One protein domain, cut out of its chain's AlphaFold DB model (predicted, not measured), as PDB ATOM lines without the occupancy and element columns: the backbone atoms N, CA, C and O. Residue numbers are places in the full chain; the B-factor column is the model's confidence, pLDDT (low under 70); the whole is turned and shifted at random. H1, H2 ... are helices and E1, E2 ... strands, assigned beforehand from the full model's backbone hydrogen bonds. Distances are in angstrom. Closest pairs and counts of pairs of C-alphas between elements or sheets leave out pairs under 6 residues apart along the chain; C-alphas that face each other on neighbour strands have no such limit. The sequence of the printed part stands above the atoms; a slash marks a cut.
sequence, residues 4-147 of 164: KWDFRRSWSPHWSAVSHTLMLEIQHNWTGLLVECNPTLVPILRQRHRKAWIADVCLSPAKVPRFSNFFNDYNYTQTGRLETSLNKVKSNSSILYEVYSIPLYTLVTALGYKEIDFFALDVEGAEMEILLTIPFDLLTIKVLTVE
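Overview. This is residues 4 to 147 of the 164 residues of the protein "Protein Star" of Orchesella cincta (UniProt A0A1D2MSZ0). A five-stranded parallel sheet forms the core, with short helices H1 and H2 to one side of it and H3 and H4 to the other. Beyond one end of its strands, a small antiparallel sheet of E5, E4 and E6 extends the body along its longest axis. The 144 printed residues hold four named helices and eight named strands, in the order E1 H1 E2 H2 E3 E4 E5 E6 H3 E7 H4 E8; the class is mixed, helices and strands, with 64 residues in named elements, under half. The larger sheet has the order E3 E2 E1 E7 E8, the smaller E5 E4 E6. The whole is compact, with a radius of gyration of the C-alphas of 14.7 A and spans of 43 by 36 by 22 A.

Arrangement. E1, residues 4 to 7, is an inner strand, parallel to E2, residues 31 to 36, at 10 degrees, with N 4 and O 31 2.9 A apart. H1, residues 22 to 27, only grazes the sheet with residues 22 to 25. H2, residues 42 to 46, is over edge strand E3, residues 53 to 56, at a height over the sheet of 8.9 A; their closest C-alphas, of Val 42 and Asp 56, are 6.5 A apart. E3 is parallel to E2, with N 34 and O 53 at 2.8 A. E4, residues 66 to 73, and E5, residues 80 to 82, form an antiparallel hairpin, with N 71 and O 81 at 2.9 A. E6, residues 94 to 102, is antiparallel to E4, with N 70 and O 97 at 2.8 A, and bends by 56 degrees at residue 98. Residues 58 to 59 pair in parallel with residues 101 to 102 of E6. H3, residues 104 to 110, only grazes the larger sheet. E7, residues 118 to 121, is parallel to E1, with N 5 and O 118 at 2.8 A. H4, residues 127 to 131, also only grazes that sheet. Edge strand E8, residues 144 to 146, is parallel to E7, with N 121 and O 145 at 2.8 A. E1, H1, E2; E2, H2, E3; and E7, H4, E8 are strand-helix-strand units, two parallel neighbour strands with a helix between, each with a right-handed crossover. In H1 to H4 every O i to N i+4 pair is within hydrogen-bond range.

Along the chain. E1 begins at C-alpha 4 (46.171, 8.318, 13.330). E2 is 16.0 A long, E4 22.5 A, E6 22.9 A and H3 10.0 A. E8 ends at C-alpha 146 (54.238, 0.020, 21.084).

Size, cuts and confidence. The farthest C-alphas, of His 28 and Asn 92, are 44.7 A apart. The printed part has no cut. Links E1 to H1, E5 to E6 and H4 to E8 are long. Residues 4 to 19 and 85 to 92 have pLDDT under 70.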
ATOM      1  N   LYS A   4      45.317   8.649  12.176       68.06
ATOM      2  CA  LYS A   4      46.171   8.318  13.330       68.06
ATOM      3  C   LYS A   4      45.367   7.955  14.566       68.06
ATOM      4  O   LYS A   4      44.298   8.515  14.801       68.06
ATOM      5  N   TRP A   5      45.927   7.065  15.362       67.00
ATOM      6  CA  TRP A   5      45.315   6.571  16.581       67.00
ATOM      7  C   TRP A   5      46.349   6.653  17.706       67.00
ATOM      8  O   TRP A   5      47.442   6.114  17.558       67.00
ATOM      9  N   ASP A   6      46.040   7.412  18.761       64.81
ATOM     10  CA  ASP A   6      46.982   7.802  19.828       64.81
ATOM     11  C   ASP A   6      46.432   7.423  21.204       64.81
ATOM     12  O   ASP A   6      45.295   7.776  21.538       64.81
ATOM     13  N   PHE A   7      47.251   6.712  21.972       61.72
ATOM     14  CA  PHE A   7      46.956   6.139  23.283       61.72
ATOM     15  C   PHE A   7      48.181   6.408  24.144       61.72
ATOM     16  O   PHE A   7      49.293   6.249  23.641       61.72
ATOM     17  N   ARG A   8      47.995   6.932  25.357       58.25
ATOM     18  CA  ARG A   8      49.051   7.726  25.982       58.25
ATOM     19  C   ARG A   8      49.283   7.427  27.459       58.25
ATOM     20  O   ARG A   8      48.338   7.407  28.246       58.25
ATOM     21  N   ARG A   9      50.564   7.473  27.829       46.28
ATOM     22  CA  ARG A   9      51.087   7.885  29.127       46.28
ATOM     23  C   ARG A   9      50.989   9.390  29.317       46.28
ATOM     24  O   ARG A   9      51.371  10.253  28.523       46.28
ATOM     25  N   SER A  10      50.529   9.732  30.486       43.41
ATOM     26  CA  SER A  10      50.361  11.076  30.999       43.41
ATOM     27  C   SER A  10      51.567  11.550  31.817       43.41
ATOM     28  O   SER A  10      51.759  11.128  32.958       43.41
ATOM     29  N   TRP A  11      52.342  12.502  31.306       39.06
ATOM     30  CA  TRP A  11      53.091  13.417  32.175       39.06
ATOM     31  C   TRP A  11      53.500  14.690  31.433       39.06
ATOM     32  O   TRP A  11      54.173  14.609  30.412       39.06
ATOM     33  N   SER A  12      53.084  15.862  31.932       35.19
ATOM     34  CA  SER A  12      53.875  17.108  32.039       35.19
ATOM     35  C   SER A  12      52.958  18.348  32.130       35.19
ATOM     36  O   SER A  12      52.020  18.468  31.333       35.19
ATOM     37  N   PRO A  13      53.251  19.326  33.017       37.94
ATOM     38  CA  PRO A  13      52.487  20.576  33.152       37.94
ATOM     39  C   PRO A  13      52.484  21.461  31.888       37.94
ATOM     40  O   PRO A  13      51.606  22.308  31.729       37.94
ATOM     41  N   HIS A  14      53.431  21.259  30.962       41.78
ATOM     42  CA  HIS A  14      53.471  21.916  29.649       41.78
ATOM     43  C   HIS A  14      52.968  20.959  28.551       41.78
ATOM     44  O   HIS A  14      53.718  20.310  27.827       41.78
ATOM     45  N   TRP A  15      51.647  20.866  28.432       49.47
ATOM     46  CA  TRP A  15      50.927  19.814  27.702       49.47
ATOM     47  C   TRP A  15      51.001  19.855  26.150       49.47
ATOM     48  O   TRP A  15      50.453  18.986  25.470       49.47
ATOM     49  N   SER A  16      51.746  20.778  25.541       43.94
ATOM     50  CA  SER A  16      52.007  20.745  24.087       43.94
ATOM     51  C   SER A  16      53.045  19.683  23.671       43.94
ATOM     52  O   SER A  16      53.224  19.459  22.479       43.94
ATOM     53  N   ALA A  17      53.738  19.041  24.620       43.91
ATOM     54  CA  ALA A  17      55.027  18.391  24.359       43.91
ATOM     55  C   ALA A  17      55.057  16.846  24.288       43.91
ATOM     56  O   ALA A  17      56.143  16.313  24.107       43.91
ATOM     57  N   VAL A  18      53.950  16.095  24.443       58.53
ATOM     58  CA  VAL A  18      54.076  14.616  24.629       58.53
ATOM     59  C   VAL A  18      53.015  13.739  23.943       58.53
ATOM     60  O   VAL A  18      52.901  12.570  24.277       58.53
ATOM     61  N   SER A  19      52.182  14.257  23.030       69.31
ATOM     62  CA  SER A  19      51.320  13.378  22.208       69.31
ATOM     63  C   SER A  19      52.158  12.912  21.031       69.31
ATOM     64  O   SER A  19      52.565  13.754  20.223       69.31
ATOM     65  N   HIS A  20      52.383  11.597  20.920       74.00
ATOM     66  CA  HIS A  20      53.169  10.979  19.842       74.00
ATOM     67  C   HIS A  20      52.657  11.367  18.451       74.00
ATOM     68  O   HIS A  20      53.373  11.293  17.457       74.00
ATOM     69  N   THR A  21      51.415  11.844  18.384       85.94
ATOM     70  CA  THR A  21      50.722  12.135  17.141       85.94
ATOM     71  C   THR A  21      50.283  13.592  16.965       85.94
ATOM     72  O   THR A  21      49.679  13.918  15.941       85.94
ATOM     73  N   LEU A  22      50.555  14.498  17.917       86.62
ATOM     74  CA  LEU A  22      50.109  15.900  17.824       86.62
ATOM     75  C   LEU A  22      50.706  16.617  16.620       86.62
ATOM     76  O   LEU A  22      50.005  17.357  15.928       86.62
ATOM     77  N   MET A  23      51.984  16.367  16.346       87.25
ATOM     78  CA  MET A  23      52.657  17.010  15.228       87.25
ATOM     79  C   MET A  23      52.029  16.619  13.881       87.25
ATOM     80  O   MET A  23      51.942  17.447  12.978       87.25
ATOM     81  N   LEU A  24      51.468  15.408  13.782       89.25
ATOM     82  CA  LEU A  24      50.718  14.968  12.604       89.25
ATOM     83  C   LEU A  24      49.429  15.791  12.394       89.25
ATOM     84  O   LEU A  24      49.062  16.057  11.251       89.25
ATOM     85  N   GLU A  25      48.757  16.249  13.460       89.06
ATOM     86  CA  GLU A  25      47.575  17.136  13.348       89.06
ATOM     87  C   GLU A  25      47.952  18.543  12.886       89.06
ATOM     88  O   GLU A  25      47.250  19.148  12.067       89.06
ATOM     89  N   ILE A  26      49.043  19.075  13.449       88.00
ATOM     90  CA  ILE A  26      49.480  20.456  13.230       88.00
ATOM     91  C   ILE A  26      50.120  20.601  11.851       88.00
ATOM     92  O   ILE A  26      49.704  21.462  11.080       88.00
ATOM     93  N   GLN A  27      51.113  19.766  11.535       92.00
ATOM     94  CA  GLN A  27      51.950  19.925  10.341       92.00
ATOM     95  C   GLN A  27      51.411  19.181   9.122       92.00
ATOM     96  O   GLN A  27      51.642  19.608   7.994       92.00
ATOM     97  N   HIS A  28      50.681  18.083   9.331       90.00
ATOM     98  CA  HIS A  28      50.249  17.206   8.240       90.00
ATOM     99  C   HIS A  28      48.724  17.096   8.108       90.00
ATOM    100  O   HIS A  28      48.235  16.374   7.240       90.00
ATOM    101  N   ASN A  29      47.964  17.822   8.937       90.94
ATOM    102  CA  ASN A  29      46.498  17.836   8.938       90.94
ATOM    103  C   ASN A  29      45.859  16.441   9.087       90.94
ATOM    104  O   ASN A  29      44.774  16.179   8.563       90.94
ATOM    105  N   TRP A  30      46.542  15.531   9.782       92.44
ATOM    106  CA  TRP A  30      45.990  14.218  10.091       92.44
ATOM    107  C   TRP A  30      44.846  14.343  11.096       92.44
ATOM    108  O   TRP A  30      44.835  15.231  11.950       92.44
ATOM    109  N   THR A  31      43.916  13.397  11.017       91.75
ATOM    110  CA  THR A  31      42.817  13.226  11.969       91.75
ATOM    111  C   THR A  31      42.746  11.773  12.434       91.75
ATOM    112  O   THR A  31      43.509  10.933  11.960       91.75
ATOM    113  N   GLY A  32      41.858  11.454  13.368       92.38
ATOM    114  CA  GLY A  32      41.617  10.076  13.789       92.38
ATOM    115  C   GLY A  32      41.010   9.996  15.178       92.38
ATOM    116  O   GLY A  32      40.126  10.795  15.480       92.38
ATOM    117  N   LEU A  33      41.457   9.044  15.998       93.19
ATOM    118  CA  LEU A  33      40.940   8.833  17.352       93.19
ATOM    119  C   LEU A  33      42.054   8.959  18.392       93.19
ATOM    120  O   LEU A  33      43.142   8.414  18.232       93.19
ATOM    121  N   LEU A  34      41.751   9.654  19.479       92.81
ATOM    122  CA  LEU A  34      42.522   9.653  20.708       92.81
ATOM    123  C   LEU A  34      41.690   8.956  21.780       92.81
ATOM    124  O   LEU A  34      40.521   9.295  21.968       92.81
ATOM    125  N   VAL A  35      42.278   7.989  22.469       93.12
ATOM    126  CA  VAL A  35      41.607   7.256  23.541       93.12
ATOM    127  C   VAL A  35      42.360   7.500  24.838       93.12
ATOM    128  O   VAL A  35      43.567   7.288  24.914       93.12
ATOM    129  N   GLU A  36      41.639   7.990  25.834       91.06
ATOM    130  CA  GLU A  36      42.157   8.328  27.154       91.06
ATOM    131  C   GLU A  36      41.092   7.929  28.168       91.06
ATOM    132  O   GLU A  36      39.910   8.200  27.959       91.06
ATOM    133  N   CYS A  37      41.506   7.286  29.252       91.19
ATOM    134  CA  CYS A  37      40.582   6.781  30.258       91.19
ATOM    135  C   CYS A  37      40.882   7.237  31.669       91.19
ATOM    136  O   CYS A  37      40.097   6.943  32.568       91.19
ATOM    137  N   ASN A  38      41.970   7.981  31.873       91.00
ATOM    138  CA  ASN A  38      42.219   8.614  33.147       91.00
ATOM    139  C   ASN A  38      41.167   9.711  33.394       91.00
ATOM    140  O   ASN A  38      41.196  10.753  32.722       91.00
ATOM    141  N   PRO A  39      40.293   9.555  34.409       90.31
ATOM    142  CA  PRO A  39      39.205  10.502  34.657       90.31
ATOM    143  C   PRO A  39      39.690  11.916  34.992       90.31
ATOM    144  O   PRO A  39      38.949  12.886  34.842       90.31
ATOM    145  N   THR A  40      40.943  12.058  35.432       89.19
ATOM    146  CA  THR A  40      41.541  13.363  35.736       89.19
ATOM    147  C   THR A  40      42.052  14.095  34.491       89.19
ATOM    148  O   THR A  40      42.155  15.323  34.503       89.19
ATOM    149  N   LEU A  41      42.324  13.378  33.395       87.12
ATOM    150  CA  LEU A  41      42.903  13.941  32.173       87.12
ATOM    151  C   LEU A  41      41.879  14.210  31.086       87.12
ATOM    152  O   LEU A  41      42.014  15.198  30.364       87.12
ATOM    153  N   VAL A  42      40.851  13.369  30.963       88.12
ATOM    154  CA  VAL A  42      39.853  13.519  29.898       88.12
ATOM    155  C   VAL A  42      39.199  14.912  29.882       88.12
ATOM    156  O   VAL A  42      39.113  15.503  28.798       88.12
ATOM    157  N   PRO A  43      38.801  15.515  31.024       90.25
ATOM    158  CA  PRO A  43      38.242  16.868  31.024       90.25
ATOM    159  C   PRO A  43      39.213  17.911  30.458       90.25
ATOM    160  O   PRO A  43      38.807  18.793  29.702       90.25
ATOM    161  N   ILE A  44      40.504  17.781  30.776       87.06
ATOM    162  CA  ILE A  44      41.564  18.669  30.284       87.06
ATOM    163  C   ILE A  44      41.764  18.454  28.785       87.06
ATOM    164  O   ILE A  44      41.863  19.417  28.028       87.06
ATOM    165  N   LEU A  45      41.805  17.198  28.342       85.25
ATOM    166  CA  LEU A  45      42.000  16.830  26.946       85.25
ATOM    167  C   LEU A  45      40.891  17.393  26.046       85.25
ATOM    168  O   LEU A  45      41.180  17.936  24.977       85.25
ATOM    169  N   ARG A  46      39.632  17.323  26.492       87.81
ATOM    170  CA  ARG A  46      38.468  17.843  25.752       87.81
ATOM    171  C   ARG A  46      38.552  19.350  25.491       87.81
ATOM    172  O   ARG A  46      38.078  19.810  24.457       87.81
ATOM    173  N   GLN A  47      39.217  20.110  26.361       89.25
ATOM    174  CA  GLN A  47      39.415  21.559  26.198       89.25
ATOM    175  C   GLN A  47      40.486  21.918  25.152       89.25
ATOM    176  O   GLN A  47      40.710  23.090  24.863       89.25
ATOM    177  N   ARG A  48      41.187  20.931  24.580       83.81
ATOM    178  CA  ARG A  48      42.325  21.162  23.672       83.81
ATOM    179  C   ARG A  48      41.949  21.217  22.200       83.81
ATOM    180  O   ARG A  48      42.843  21.404  21.383       83.81
ATOM    181  N   HIS A  49      40.667  21.048  21.873       85.69
ATOM    182  CA  HIS A  49      40.137  21.159  20.510       85.69
ATOM    183  C   HIS A  49      40.978  20.390  19.472       85.69
ATOM    184  O   HIS A  49      41.349  20.921  18.425       85.69
ATOM    185  N   ARG A  50      41.322  19.134  19.794       86.62
ATOM    186  CA  ARG A  50      42.100  18.252  18.912       86.62
ATOM    187  C   ARG A  50      41.389  18.054  17.577       86.62
ATOM    188  O   ARG A  50      40.163  17.984  17.529       86.62
ATOM    189  N   LYS A  51      42.158  17.848  16.506       89.06
ATOM    190  CA  LYS A  51      41.640  17.407  15.200       89.06
ATOM    191  C   LYS A  51      41.406  15.893  15.187       89.06
ATOM    192  O   LYS A  51      41.691  15.221  14.200       89.06
ATOM    193  N   ALA A  52      40.927  15.333  16.288       90.12
ATOM    194  CA  ALA A  52      40.673  13.912  16.456       90.12
ATOM    195  C   ALA A  52      39.418  13.722  17.308       90.12
ATOM    196  O   ALA A  52      39.114  14.544  18.174       90.12
ATOM    197  N   TRP A  53      38.715  12.618  17.077       92.56
ATOM    198  CA  TRP A  53      37.726  12.112  18.018       92.56
ATOM    199  C   TRP A  53      38.412  11.814  19.352       92.56
ATOM    200  O   TRP A  53      39.580  11.425  19.375       92.56
ATOM    201  N   ILE A  54      37.693  11.991  20.456       91.44
ATOM    202  CA  ILE A  54      38.170  11.639  21.795       91.44
ATOM    203  C   ILE A  54      37.223  10.577  22.346       91.44
ATOM    204  O   ILE A  54      36.034  10.858  22.512       91.44
ATOM    205  N   ALA A  55      37.739   9.381  22.623       94.06
ATOM    206  CA  ALA A  55      37.011   8.351  23.353       94.06
ATOM    207  C   ALA A  55      37.483   8.316  24.810       94.06
ATOM    208  O   ALA A  55      38.663   8.133  25.093       94.06
ATOM    209  N   ASP A  56      36.520   8.505  25.705       94.06
ATOM    210  CA  ASP A  56      36.660   8.533  27.163       94.06
ATOM    211  C   ASP A  56      36.460   7.124  27.732       94.06
ATOM    212  O   ASP A  56      35.448   6.813  28.358       94.06
ATOM    213  N   VAL A  57      37.349   6.220  27.327       95.38
ATOM    214  CA  VAL A  57      37.312   4.776  27.606       95.38
ATOM    215  C   VAL A  57      38.734   4.245  27.568       95.38
ATOM    216  O   VAL A  57      39.574   4.820  26.883       95.38
ATOM    217  N   CYS A  58      39.042   3.150  28.258       94.69
ATOM    218  CA  CYS A  58      40.329   2.483  28.056       94.69
ATOM    219  C   CYS A  58      40.260   1.576  26.823       94.69
ATOM    220  O   CYS A  58      39.183   1.110  26.439       94.69
ATOM    221  N   LEU A  59      41.415   1.232  26.251       94.69
ATOM    222  CA  LEU A  59      41.482   0.068  25.370       94.69
ATOM    223  C   LEU A  59      41.321  -1.220  26.168       94.69
ATOM    224  O   LEU A  59      41.922  -1.388  27.228       94.69
ATOM    225  N   SER A  60      40.509  -2.128  25.637       94.88
ATOM    226  CA  SER A  60      40.246  -3.406  26.286       94.88
ATOM    227  C   SER A  60      41.315  -4.439  25.968       94.88
ATOM    228  O   SER A  60      41.524  -4.736  24.792       94.88
ATOM    229  N   PRO A  61      41.912  -5.075  26.994       93.19
ATOM    230  CA  PRO A  61      42.665  -6.314  26.828       93.19
ATOM    231  C   PRO A  61      41.742  -7.535  26.615       93.19
ATOM    232  O   PRO A  61      42.194  -8.675  26.618       93.19
ATOM    233  N   ALA A  62      40.428  -7.328  26.456       93.38
ATOM    234  CA  ALA A  62      39.450  -8.357  26.122       93.38
ATOM    235  C   ALA A  62      38.784  -8.059  24.771       93.38
ATOM    236  O   ALA A  62      38.708  -6.914  24.340       93.38
ATOM    237  N   LYS A  63      38.239  -9.090  24.114       94.44
ATOM    238  CA  LYS A  63      37.562  -8.961  22.805       94.44
ATOM    239  C   LYS A  63      36.159  -8.346  22.875       94.44
ATOM    240  O   LYS A  63      35.533  -8.142  21.841       94.44
ATOM    241  N   VAL A  64      35.657  -8.067  24.076       95.38
ATOM    242  CA  VAL A  64      34.330  -7.485  24.309       95.38
ATOM    243  C   VAL A  64      34.430  -6.266  25.232       95.38
ATOM    244  O   VAL A  64      35.345  -6.214  26.064       95.38
ATOM    245  N   PRO A  65      33.516  -5.284  25.102       96.81
ATOM    246  CA  PRO A  65      33.417  -4.179  26.046       96.81
ATOM    247  C   PRO A  65      33.162  -4.675  27.471       96.81
ATOM    248  O   PRO A  65      32.378  -5.603  27.678       96.81
ATOM    249  N   ARG A  66      33.811  -4.050  28.453       95.44
ATOM    250  CA  ARG A  66      33.655  -4.389  29.873       95.44
ATOM    251  C   ARG A  66      33.950  -3.195  30.768       95.44
ATOM    252  O   ARG A  66      34.676  -2.285  30.368       95.44
ATOM    253  N   PHE A  67      33.467  -3.248  32.002       95.50
ATOM    254  CA  PHE A  67      34.047  -2.437  33.064       95.50
ATOM    255  C   PHE A  67      35.421  -2.986  33.435       95.50
ATOM    256  O   PHE A  67      35.663  -4.199  33.410       95.50
ATOM    257  N   SER A  68      36.350  -2.081  33.702       93.00
ATOM    258  CA  SER A  68      37.689  -2.408  34.165       93.00
ATOM    259  C   SER A  68      38.077  -1.491  35.304       93.00
ATOM    260  O   SER A  68      37.701  -0.322  35.343       93.00
ATOM    261  N   ASN A  69      38.870  -2.045  36.204       92.50
ATOM    262  CA  ASN A  69      39.517  -1.291  37.252       92.50
ATOM    263  C   ASN A  69      40.704  -0.534  36.652       92.50
ATOM    264  O   ASN A  69      41.569  -1.134  36.010       92.50
ATOM    265  N   PHE A  70      40.732   0.777  36.848       91.19
ATOM    266  CA  PHE A  70      41.819   1.664  36.463       91.19
ATOM    267  C   PHE A  70      42.333   2.369  37.707       91.19
ATOM    268  O   PHE A  70      41.544   2.862  38.512       91.19
ATOM    269  N   PHE A  71      43.647   2.421  37.879       88.50
ATOM    270  CA  PHE A  71      44.234   2.967  39.092       88.50
ATOM    271  C   PHE A  71      45.207   4.083  38.787       88.50
ATOM    272  O   PHE A  71      46.097   3.920  37.954       88.50
ATOM    273  N   ASN A  72      45.082   5.158  39.558       87.50
ATOM    274  CA  ASN A  72      46.066   6.225  39.627       87.50
ATOM    275  C   ASN A  72      46.903   6.095  40.898       87.50
ATOM    276  O   ASN A  72      46.421   5.635  41.939       87.50
ATOM    277  N   ASP A  73      48.143   6.568  40.838       81.44
ATOM    278  CA  ASP A  73      48.904   6.857  42.050       81.44
ATOM    279  C   ASP A  73      48.285   8.077  42.752       81.44
ATOM    280  O   ASP A  73      47.965   9.078  42.105       81.44
ATOM    281  N   TYR A  74      48.105   8.005  44.073       79.81
ATOM    282  CA  TYR A  74      47.523   9.092  44.861       79.81
ATOM    283  C   TYR A  74      48.306  10.410  44.726       79.81
ATOM    284  O   TYR A  74      47.705  11.480  44.662       79.81
ATOM    285  N   ASN A  75      49.637  10.340  44.638       80.94
ATOM    286  CA  ASN A  75      50.503  11.513  44.493       80.94
ATOM    287  C   ASN A  75      50.683  11.942  43.029       80.94
ATOM    288  O   ASN A  75      51.063  13.083  42.763       80.94
ATOM    289  N   TYR A  76      50.399  11.048  42.079       78.94
ATOM    290  CA  TYR A  76      50.577  11.279  40.647       78.94
ATOM    291  C   TYR A  76      49.324  10.875  39.874       78.94
ATOM    292  O   TYR A  76      49.340   9.958  39.057       78.94
ATOM    293  N   THR A  77      48.237  11.620  40.088       80.06
ATOM    294  CA  THR A  77      46.939  11.359  39.443       80.06
ATOM    295  C   THR A  77      46.957  11.521  37.934       80.06
ATOM    296  O   THR A  77      46.063  11.024  37.258       80.06
ATOM    297  N   GLN A  78      47.979  12.195  37.403       75.56
ATOM    298  CA  GLN A  78      48.178  12.264  35.970       75.56
ATOM    299  C   GLN A  78      48.402  10.858  35.425       75.56
ATOM    300  O   GLN A  78      47.749  10.557  34.453       75.56
ATOM    301  N   THR A  79      49.177   9.980  36.072       75.94
ATOM    302  CA  THR A  79      49.450   8.601  35.618       75.94
ATOM    303  C   THR A  79      48.447   7.585  36.119       75.94
ATOM    304  O   THR A  79      48.117   7.596  37.305       75.94
ATOM    305  N   GLY A  80      48.086   6.638  35.253       82.94
ATOM    306  CA  GLY A  80      47.336   5.463  35.659       82.94
ATOM    307  C   GLY A  80      47.437   4.310  34.677       82.94
ATOM    308  O   GLY A  80      47.967   4.454  33.577       82.94
ATOM    309  N   ARG A  81      46.947   3.153  35.114       86.81
ATOM    310  CA  ARG A  81      46.965   1.908  34.340       86.81
ATOM    311  C   ARG A  81      45.774   1.029  34.672       86.81
ATOM    312  O   ARG A  81      45.215   1.102  35.771       86.81
ATOM    313  N   LEU A  82      45.416   0.174  33.723       87.56
ATOM    314  CA  LEU A  82      44.419  -0.866  33.936       87.56
ATOM    315  C   LEU A  82      44.933  -1.947  34.891       87.56
ATOM    316  O   LEU A  82      46.109  -2.311  34.872       87.56
ATOM    317  N   GLU A  83      44.024  -2.514  35.683       84.69
ATOM    318  CA  GLU A  83      44.278  -3.793  36.335       84.69
ATOM    319  C   GLU A  83      44.403  -4.887  35.285       84.69
ATOM    320  O   GLU A  83      43.479  -5.131  34.499       84.69
ATOM    321  N   THR A  84      45.523  -5.593  35.328       77.62
ATOM    322  CA  THR A  84      45.743  -6.787  34.519       77.62
ATOM    323  C   THR A  84      46.067  -7.969  35.415       77.62
ATOM    324  O   THR A  84      46.323  -7.835  36.616       77.62
ATOM    325  N   SER A  85      46.075  -9.162  34.822       67.88
ATOM    326  CA  SER A  85      46.500 -10.380  35.517       67.88
ATOM    327  C   SER A  85      47.932 -10.271  36.068       67.88
ATOM    328  O   SER A  85      48.233 -10.846  37.117       67.88
ATOM    329  N   LEU A  86      48.777  -9.483  35.393       64.56
ATOM    330  CA  LEU A  86      50.188  -9.258  35.696       64.56
ATOM    331  C   LEU A  86      50.409  -8.128  36.714       64.56
ATOM    332  O   LEU A  86      51.356  -8.183  37.494       64.56
ATOM    333  N   ASN A  87      49.509  -7.141  36.754       65.19
ATOM    334  CA  ASN A  87      49.631  -5.937  37.576       65.19
ATOM    335  C   ASN A  87      48.451  -5.784  38.546       65.19
ATOM    336  O   ASN A  87      47.707  -4.805  38.501       65.19
ATOM    337  N   LYS A  88      48.294  -6.748  39.463       63.06
ATOM    338  CA  LYS A  88      47.344  -6.615  40.578       63.06
ATOM    339  C   LYS A  88      47.826  -5.542  41.548       63.06
ATOM    340  O   LYS A  88      48.946  -5.619  42.063       63.06
ATOM    341  N   VAL A  89      46.981  -4.553  41.816       61.72
ATOM    342  CA  VAL A  89      47.318  -3.451  42.719       61.72
ATOM    343  C   VAL A  89      47.474  -3.975  44.144       61.72
ATOM    344  O   VAL A  89      46.570  -4.582  44.707       61.72
ATOM    345  N   LYS A  90      48.657  -3.746  44.723       55.84
ATOM    346  CA  LYS A  90      49.003  -4.115  46.109       55.84
ATOM    347  C   LYS A  90      49.097  -2.910  47.058       55.84
ATOM    348  O   LYS A  90      49.486  -3.088  48.207       55.84
ATOM    349  N   SER A  91      48.822  -1.690  46.591       57.69
ATOM    350  CA  SER A  91      49.160  -0.458  47.318       57.69
ATOM    351  C   SER A  91      47.944   0.206  47.969       57.69
ATOM    352  O   SER A  91      46.941   0.442  47.304       57.69
ATOM    353  N   ASN A  92      48.079   0.594  49.242       62.94
ATOM    354  CA  ASN A  92      47.121   1.445  49.963       62.94
ATOM    355  C   ASN A  92      47.097   2.904  49.453       62.94
ATOM    356  O   ASN A  92      46.260   3.686  49.892       62.94
ATOM    357  N   SER A  93      48.006   3.278  48.545       72.75
ATOM    358  CA  SER A  93      48.185   4.648  48.037       72.75
ATOM    359  C   SER A  93      47.703   4.819  46.591       72.75
ATOM    360  O   SER A  93      48.249   5.636  45.851       72.75
ATOM    361  N   SER A  94      46.722   4.028  46.153       81.88
ATOM    362  CA  SER A  94      46.165   4.103  44.798       81.88
ATOM    363  C   SER A  94      44.692   4.496  44.826       81.88
ATOM    364  O   SER A  94      43.928   4.009  45.657       81.88
ATOM    365  N   ILE A  95      44.287   5.365  43.899       87.12
ATOM    366  CA  ILE A  95      42.880   5.714  43.681       87.12
ATOM    367  C   ILE A  95      42.344   4.788  42.598       87.12
ATOM    368  O   ILE A  95      42.893   4.759  41.498       87.12
ATOM    369  N   LEU A  96      41.291   4.039  42.918       89.56
ATOM    370  CA  LEU A  96      40.628   3.133  41.990       89.56
ATOM    371  C   LEU A  96      39.433   3.818  41.325       89.56
ATOM    372  O   LEU A  96      38.591   4.414  41.996       89.56
ATOM    373  N   TYR A  97      39.346   3.659  40.013       91.94
ATOM    374  CA  TYR A  97      38.226   4.064  39.183       91.94
ATOM    375  C   TYR A  97      37.680   2.844  38.455       91.94
ATOM    376  O   TYR A  97      38.436   2.039  37.911       91.94
ATOM    377  N   GLU A  98      36.360   2.731  38.402       94.25
ATOM    378  CA  GLU A  98      35.707   1.837  37.456       94.25
ATOM    379  C   GLU A  98      35.495   2.605  36.148       94.25
ATOM    380  O   GLU A  98      34.860   3.660  36.129       94.25
ATOM    381  N   VAL A  99      36.066   2.098  35.058       94.69
ATOM    382  CA  VAL A  99      36.022   2.744  33.742       94.69
ATOM    383  C   VAL A  99      35.539   1.772  32.676       94.69
ATOM    384  O   VAL A  99      35.737   0.556  32.769       94.69
ATOM    385  N   TYR A 100      34.919   2.304  31.625       96.69
ATOM    386  CA  TYR A 100      34.617   1.514  30.438       96.69
ATOM    387  C   TYR A 100      35.900   1.193  29.685       96.69
ATOM    388  O   TYR A 100      36.740   2.060  29.454       96.69
ATOM    389  N   SER A 101      36.026  -0.055  29.258       95.81
ATOM    390  CA  SER A 101      37.139  -0.538  28.459       95.81
ATOM    391  C   SER A 101      36.599  -1.200  27.196       95.81
ATOM    392  O   SER A 101      35.757  -2.101  27.271       95.81
ATOM    393  N   ILE A 102      37.030  -0.722  26.026       97.62
ATOM    394  CA  ILE A 102      36.463  -1.089  24.723       97.62
ATOM    395  C   ILE A 102      37.565  -1.629  23.795       97.62
ATOM    396  O   ILE A 102      38.637  -1.027  23.714       97.62
ATOM    397  N   PRO A 103      37.342  -2.751  23.081       97.00
ATOM    398  CA  PRO A 103      38.317  -3.270  22.123       97.00
ATOM    399  C   PRO A 103      38.603  -2.260  21.005       97.00
ATOM    400  O   PRO A 103      37.681  -1.613  20.498       97.00
ATOM    401  N   LEU A 104      39.860  -2.187  20.551       96.69
ATOM    402  CA  LEU A 104      40.274  -1.280  19.472       96.69
ATOM    403  C   LEU A 104      39.383  -1.429  18.234       96.69
ATOM    404  O   LEU A 104      38.892  -0.440  17.695       96.69
ATOM    405  N   TYR A 105      39.126  -2.670  17.815       96.75
ATOM    406  CA  TYR A 105      38.302  -2.959  16.644       96.75
ATOM    407  C   TYR A 105      36.899  -2.347  16.740       96.75
ATOM    408  O   TYR A 105      36.416  -1.760  15.773       96.75
ATOM    409  N   THR A 106      36.261  -2.422  17.911       97.38
ATOM    410  CA  THR A 106      34.939  -1.829  18.152       97.38
ATOM    411  C   THR A 106      34.971  -0.310  17.992       97.38
ATOM    412  O   THR A 106      34.097   0.251  17.339       97.38
ATOM    413  N   LEU A 107      35.995   0.364  18.526       96.69
ATOM    414  CA  LEU A 107      36.141   1.818  18.389       96.69
ATOM    415  C   LEU A 107      36.383   2.238  16.934       96.69
ATOM    416  O   LEU A 107      35.778   3.194  16.450       96.69
ATOM    417  N   VAL A 108      37.246   1.511  16.223       95.19
ATOM    418  CA  VAL A 108      37.604   1.817  14.831       95.19
ATOM    419  C   VAL A 108      36.414   1.644  13.896       95.19
ATOM    420  O   VAL A 108      36.114   2.531  13.093       95.19
ATOM    421  N   THR A 109      35.698   0.532  14.042       95.38
ATOM    422  CA  THR A 109      34.519   0.228  13.224       95.38
ATOM    423  C   THR A 109      33.336   1.140  13.534       95.38
ATOM    424  O   THR A 109      32.620   1.509  12.606       95.38
ATOM    425  N   ALA A 110      33.163   1.582  14.785       95.88
ATOM    426  CA  ALA A 110      32.137   2.564  15.151       95.88
ATOM    427  C   ALA A 110      32.322   3.915  14.437       95.88
ATOM    428  O   ALA A 110      31.343   4.605  14.161       95.88
ATOM    429  N   LEU A 111      33.561   4.274  14.083       94.50
ATOM    430  CA  LEU A 111      33.870   5.455  13.268       94.50
ATOM    431  C   LEU A 111      33.825   5.182  11.752       94.50
ATOM    432  O   LEU A 111      34.170   6.059  10.961       94.50
ATOM    433  N   GLY A 112      33.420   3.980  11.329       95.81
ATOM    434  CA  GLY A 112      33.327   3.590   9.920       95.81
ATOM    435  C   GLY A 112      34.667   3.249   9.264       95.81
ATOM    436  O   GLY A 112      34.750   3.193   8.037       95.81
ATOM    437  N   TYR A 113      35.723   3.016  10.049       94.50
ATOM    438  CA  TYR A 113      37.046   2.675   9.529       94.50
ATOM    439  C   TYR A 113      37.333   1.170   9.617       94.50
ATOM    440  O   TYR A 113      36.807   0.454  10.467       94.50
ATOM    441  N   LYS A 114      38.210   0.698   8.724       95.31
ATOM    442  CA  LYS A 114      38.801  -0.656   8.727       95.31
ATOM    443  C   LYS A 114      40.318  -0.642   8.547       95.31
ATOM    444  O   LYS A 114      40.948  -1.686   8.430       95.31
ATOM    445  N   GLU A 115      40.908   0.548   8.514       95.38
ATOM    446  CA  GLU A 115      42.349   0.707   8.399       95.38
ATOM    447  C   GLU A 115      42.822   1.878   9.257       95.38
ATOM    448  O   GLU A 115      42.150   2.912   9.352       95.38
ATOM    449  N   ILE A 116      44.012   1.717   9.821       95.06
ATOM    450  CA  ILE A 116      44.739   2.709  10.599       95.06
ATOM    451  C   ILE A 116      46.076   2.960   9.903       95.06
ATOM    452  O   ILE A 116      46.838   2.027   9.654       95.06
ATOM    453  N   ASP A 117      46.373   4.222   9.581       95.50
ATOM    454  CA  ASP A 117      47.633   4.564   8.915       95.50
ATOM    455  C   ASP A 117      48.795   4.637   9.921       95.50
ATOM    456  O   ASP A 117      49.909   4.232   9.599       95.50
ATOM    457  N   PHE A 118      48.533   5.102  11.146       94.62
ATOM    458  CA  PHE A 118      49.501   5.114  12.247       94.62
ATOM    459  C   PHE A 118      48.809   4.844  13.585       94.62
ATOM    460  O   PHE A 118      47.848   5.537  13.924       94.62
ATOM    461  N   PHE A 119      49.295   3.865  14.345       94.06
ATOM    462  CA  PHE A 119      48.795   3.510  15.672       94.06
ATOM    463  C   PHE A 119      49.937   3.581  16.692       94.06
ATOM    464  O   PHE A 119      50.876   2.792  16.617       94.06
ATOM    465  N   ALA A 120      49.846   4.519  17.636       92.94
ATOM    466  CA  ALA A 120      50.745   4.613  18.780       92.94
ATOM    467  C   ALA A 120      50.071   4.048  20.033       92.94
ATOM    468  O   ALA A 120      49.135   4.656  20.544       92.94
ATOM    469  N   LEU A 121      50.525   2.880  20.490       92.25
ATOM    470  CA  LEU A 121      50.001   2.166  21.649       92.25
ATOM    471  C   LEU A 121      50.926   2.341  22.858       92.25
ATOM    472  O   LEU A 121      52.030   1.804  22.875       92.25
ATOM    473  N   ASP A 122      50.440   3.058  23.860       89.25
ATOM    474  CA  ASP A 122      51.094   3.277  25.149       89.25
ATOM    475  C   ASP A 122      49.978   3.367  26.211       89.25
ATOM    476  O   ASP A 122      49.164   4.294  26.200       89.25
ATOM    477  N   VAL A 123      49.830   2.314  27.025       87.12
ATOM    478  CA  VAL A 123      48.727   2.154  27.998       87.12
ATOM    479  C   VAL A 123      49.204   1.633  29.361       87.12
ATOM    480  O   VAL A 123      48.405   1.122  30.153       87.12
ATOM    481  N   GLU A 124      50.498   1.771  29.641       83.31
ATOM    482  CA  GLU A 124      51.144   1.442  30.912       83.31
ATOM    483  C   GLU A 124      50.978  -0.025  31.368       83.31
ATOM    484  O   GLU A 124      50.687  -0.306  32.542       83.31
ATOM    485  N   GLY A 125      51.223  -0.983  30.465       83.25
ATOM    486  CA  GLY A 125      51.427  -2.399  30.814       83.25
ATOM    487  C   GLY A 125      50.294  -3.360  30.442       83.25
ATOM    488  O   GLY A 125      50.221  -4.457  31.001       83.25
ATOM    489  N   ALA A 126      49.397  -2.956  29.541       88.31
ATOM    490  CA  ALA A 126      48.353  -3.811  28.961       88.31
ATOM    491  C   ALA A 126      48.506  -3.982  27.436       88.31
ATOM    492  O   ALA A 126      47.617  -4.526  26.777       88.31
ATOM    493  N   GLU A 127      49.622  -3.524  26.864       90.19
ATOM    494  CA  GLU A 127      49.850  -3.434  25.424       90.19
ATOM    495  C   GLU A 127      49.729  -4.799  24.759       90.19
ATOM    496  O   GLU A 127      48.935  -4.968  23.834       90.19
ATOM    497  N   MET A 128      50.443  -5.803  25.271       89.25
ATOM    498  CA  MET A 128      50.413  -7.145  24.695       89.25
ATOM    499  C   MET A 128      49.023  -7.791  24.771       89.25
ATOM    500  O   MET A 128      48.567  -8.399  23.801       89.25
ATOM    501  N   GLU A 129      48.312  -7.641  25.893       90.56
ATOM    502  CA  GLU A 129      46.954  -8.181  26.031       90.56
ATOM    503  C   GLU A 129      45.981  -7.504  25.046       90.56
ATOM    504  O   GLU A 129      45.147  -8.177  24.439       90.56
ATOM    505  N   ILE A 130      46.129  -6.196  24.806       93.19
ATOM    506  CA  ILE A 130      45.362  -5.452  23.796       93.19
ATOM    507  C   ILE A 130      45.709  -5.921  22.384       93.19
ATOM    508  O   ILE A 130      44.796  -6.183  21.598       93.19
ATOM    509  N   LEU A 131      46.994  -6.059  22.043       94.31
ATOM    510  CA  LEU A 131      47.431  -6.488  20.709       94.31
ATOM    511  C   LEU A 131      46.864  -7.864  20.341       94.31
ATOM    512  O   LEU A 131      46.429  -8.068  19.210       94.31
ATOM    513  N   LEU A 132      46.774  -8.779  21.310       93.81
ATOM    514  CA  LEU A 132      46.173 -10.106  21.129       93.81
ATOM    515  C   LEU A 132      44.658 -10.072  20.857       93.81
ATOM    516  O   LEU A 132      44.082 -11.078  20.428       93.81
ATOM    517  N   THR A 133      43.994  -8.942  21.102       94.94
ATOM    518  CA  THR A 133      42.559  -8.775  20.831       94.94
ATOM    519  C   THR A 133      42.272  -8.288  19.414       94.94
ATOM    520  O   THR A 133      41.126  -8.394  18.972       94.94
ATOM    521  N   ILE A 134      43.280  -7.776  18.700       96.31
ATOM    522  CA  ILE A 134      43.107  -7.149  17.389       96.31
ATOM    523  C   ILE A 134      42.846  -8.224  16.319       96.31
ATOM    524  O   ILE A 134      43.688  -9.099  16.111       96.31
ATOM    525  N   PRO A 135      41.706  -8.166  15.602       96.19
ATOM    526  CA  PRO A 135      41.444  -9.039  14.466       96.19
ATOM    527  C   PRO A 135      42.126  -8.472  13.213       96.19
ATOM    528  O   PRO A 135      41.533  -7.687  12.472       96.19
ATOM    529  N   PHE A 136      43.397  -8.816  12.995       95.12
ATOM    530  CA  PHE A 136      44.187  -8.294  11.866       95.12
ATOM    531  C   PHE A 136      43.675  -8.738  10.484       95.12
ATOM    532  O   PHE A 136      44.009  -8.123   9.476       95.12
ATOM    533  N   ASP A 137      42.823  -9.760  10.430       96.25
ATOM    534  CA  ASP A 137      42.061 -10.165   9.246       96.25
ATOM    535  C   ASP A 137      40.940  -9.171   8.883       96.25
ATOM    536  O   ASP A 137      40.514  -9.098   7.730       96.25
ATOM    537  N   LEU A 138      40.472  -8.379   9.856       96.44
ATOM    538  CA  LEU A 138      39.387  -7.406   9.695       96.44
ATOM    539  C   LEU A 138      39.845  -5.945   9.809       96.44
ATOM    540  O   LEU A 138      39.089  -5.044   9.432       96.44
ATOM    541  N   LEU A 139      41.036  -5.706  10.364       95.88
ATOM    542  CA  LEU A 139      41.593  -4.384  10.632       95.88
ATOM    543  C   LEU A 139      43.051  -4.296  10.180       95.88
ATOM    544  O   LEU A 139      43.932  -4.914  10.774       95.88
ATOM    545  N   THR A 140      43.317  -3.438   9.199       96.44
ATOM    546  CA  THR A 140      44.681  -3.182   8.719       96.44
ATOM    547  C   THR A 140      45.338  -2.066   9.525       96.44
ATOM    548  O   THR A 140      44.803  -0.962   9.607       96.44
ATOM    549  N   ILE A 141      46.535  -2.300  10.061       96.00
ATOM    550  CA  ILE A 141      47.364  -1.264  10.694       96.00
ATOM    551  C   ILE A 141      48.660  -1.150   9.891       96.00
ATOM    552  O   ILE A 141      49.409  -2.115   9.801       96.00
ATOM    553  N   LYS A 142      48.914   0.014   9.280       95.56
ATOM    554  CA  LYS A 142      50.082   0.203   8.397       95.56
ATOM    555  C   LYS A 142      51.377   0.398   9.173       95.56
ATOM    556  O   LYS A 142      52.411  -0.132   8.787       95.56
ATOM    557  N   VAL A 143      51.318   1.185  10.244       94.62
ATOM    558  CA  VAL A 143      52.453   1.454  11.126       94.62
ATOM    559  C   VAL A 143      51.963   1.394  12.565       94.62
ATOM    560  O   VAL A 143      50.972   2.040  12.912       94.62
ATOM    561  N   LEU A 144      52.667   0.618  13.382       93.19
ATOM    562  CA  LEU A 144      52.379   0.397  14.793       93.19
ATOM    563  C   LEU A 144      53.631   0.716  15.613       93.19
ATOM    564  O   LEU A 144      54.703   0.183  15.334       93.19
ATOM    565  N   THR A 145      53.488   1.557  16.631       92.50
ATOM    566  CA  THR A 145      54.500   1.759  17.674       92.50
ATOM    567  C   THR A 145      53.917   1.322  19.007       92.50
ATOM    568  O   THR A 145      52.776   1.668  19.304       92.50
ATOM    569  N   VAL A 146      54.685   0.578  19.800       90.50
ATOM    570  CA  VAL A 146      54.238   0.020  21.084       90.50
ATOM    571  C   VAL A 146      55.247   0.393  22.166       90.50
ATOM    572  O   VAL A 146      56.438   0.134  21.987       90.50
ATOM    573  N   GLU A 147      54.787   0.992  23.265       85.31
ATOM    574  CA  GLU A 147      55.574   1.133  24.495       85.31
ATOM    575  C   GLU A 147      55.374  -0.113  25.358       85.31
ATOM    576  O   GLU A 147      54.308  -0.329  25.908       85.31
TER     577      GLU A 147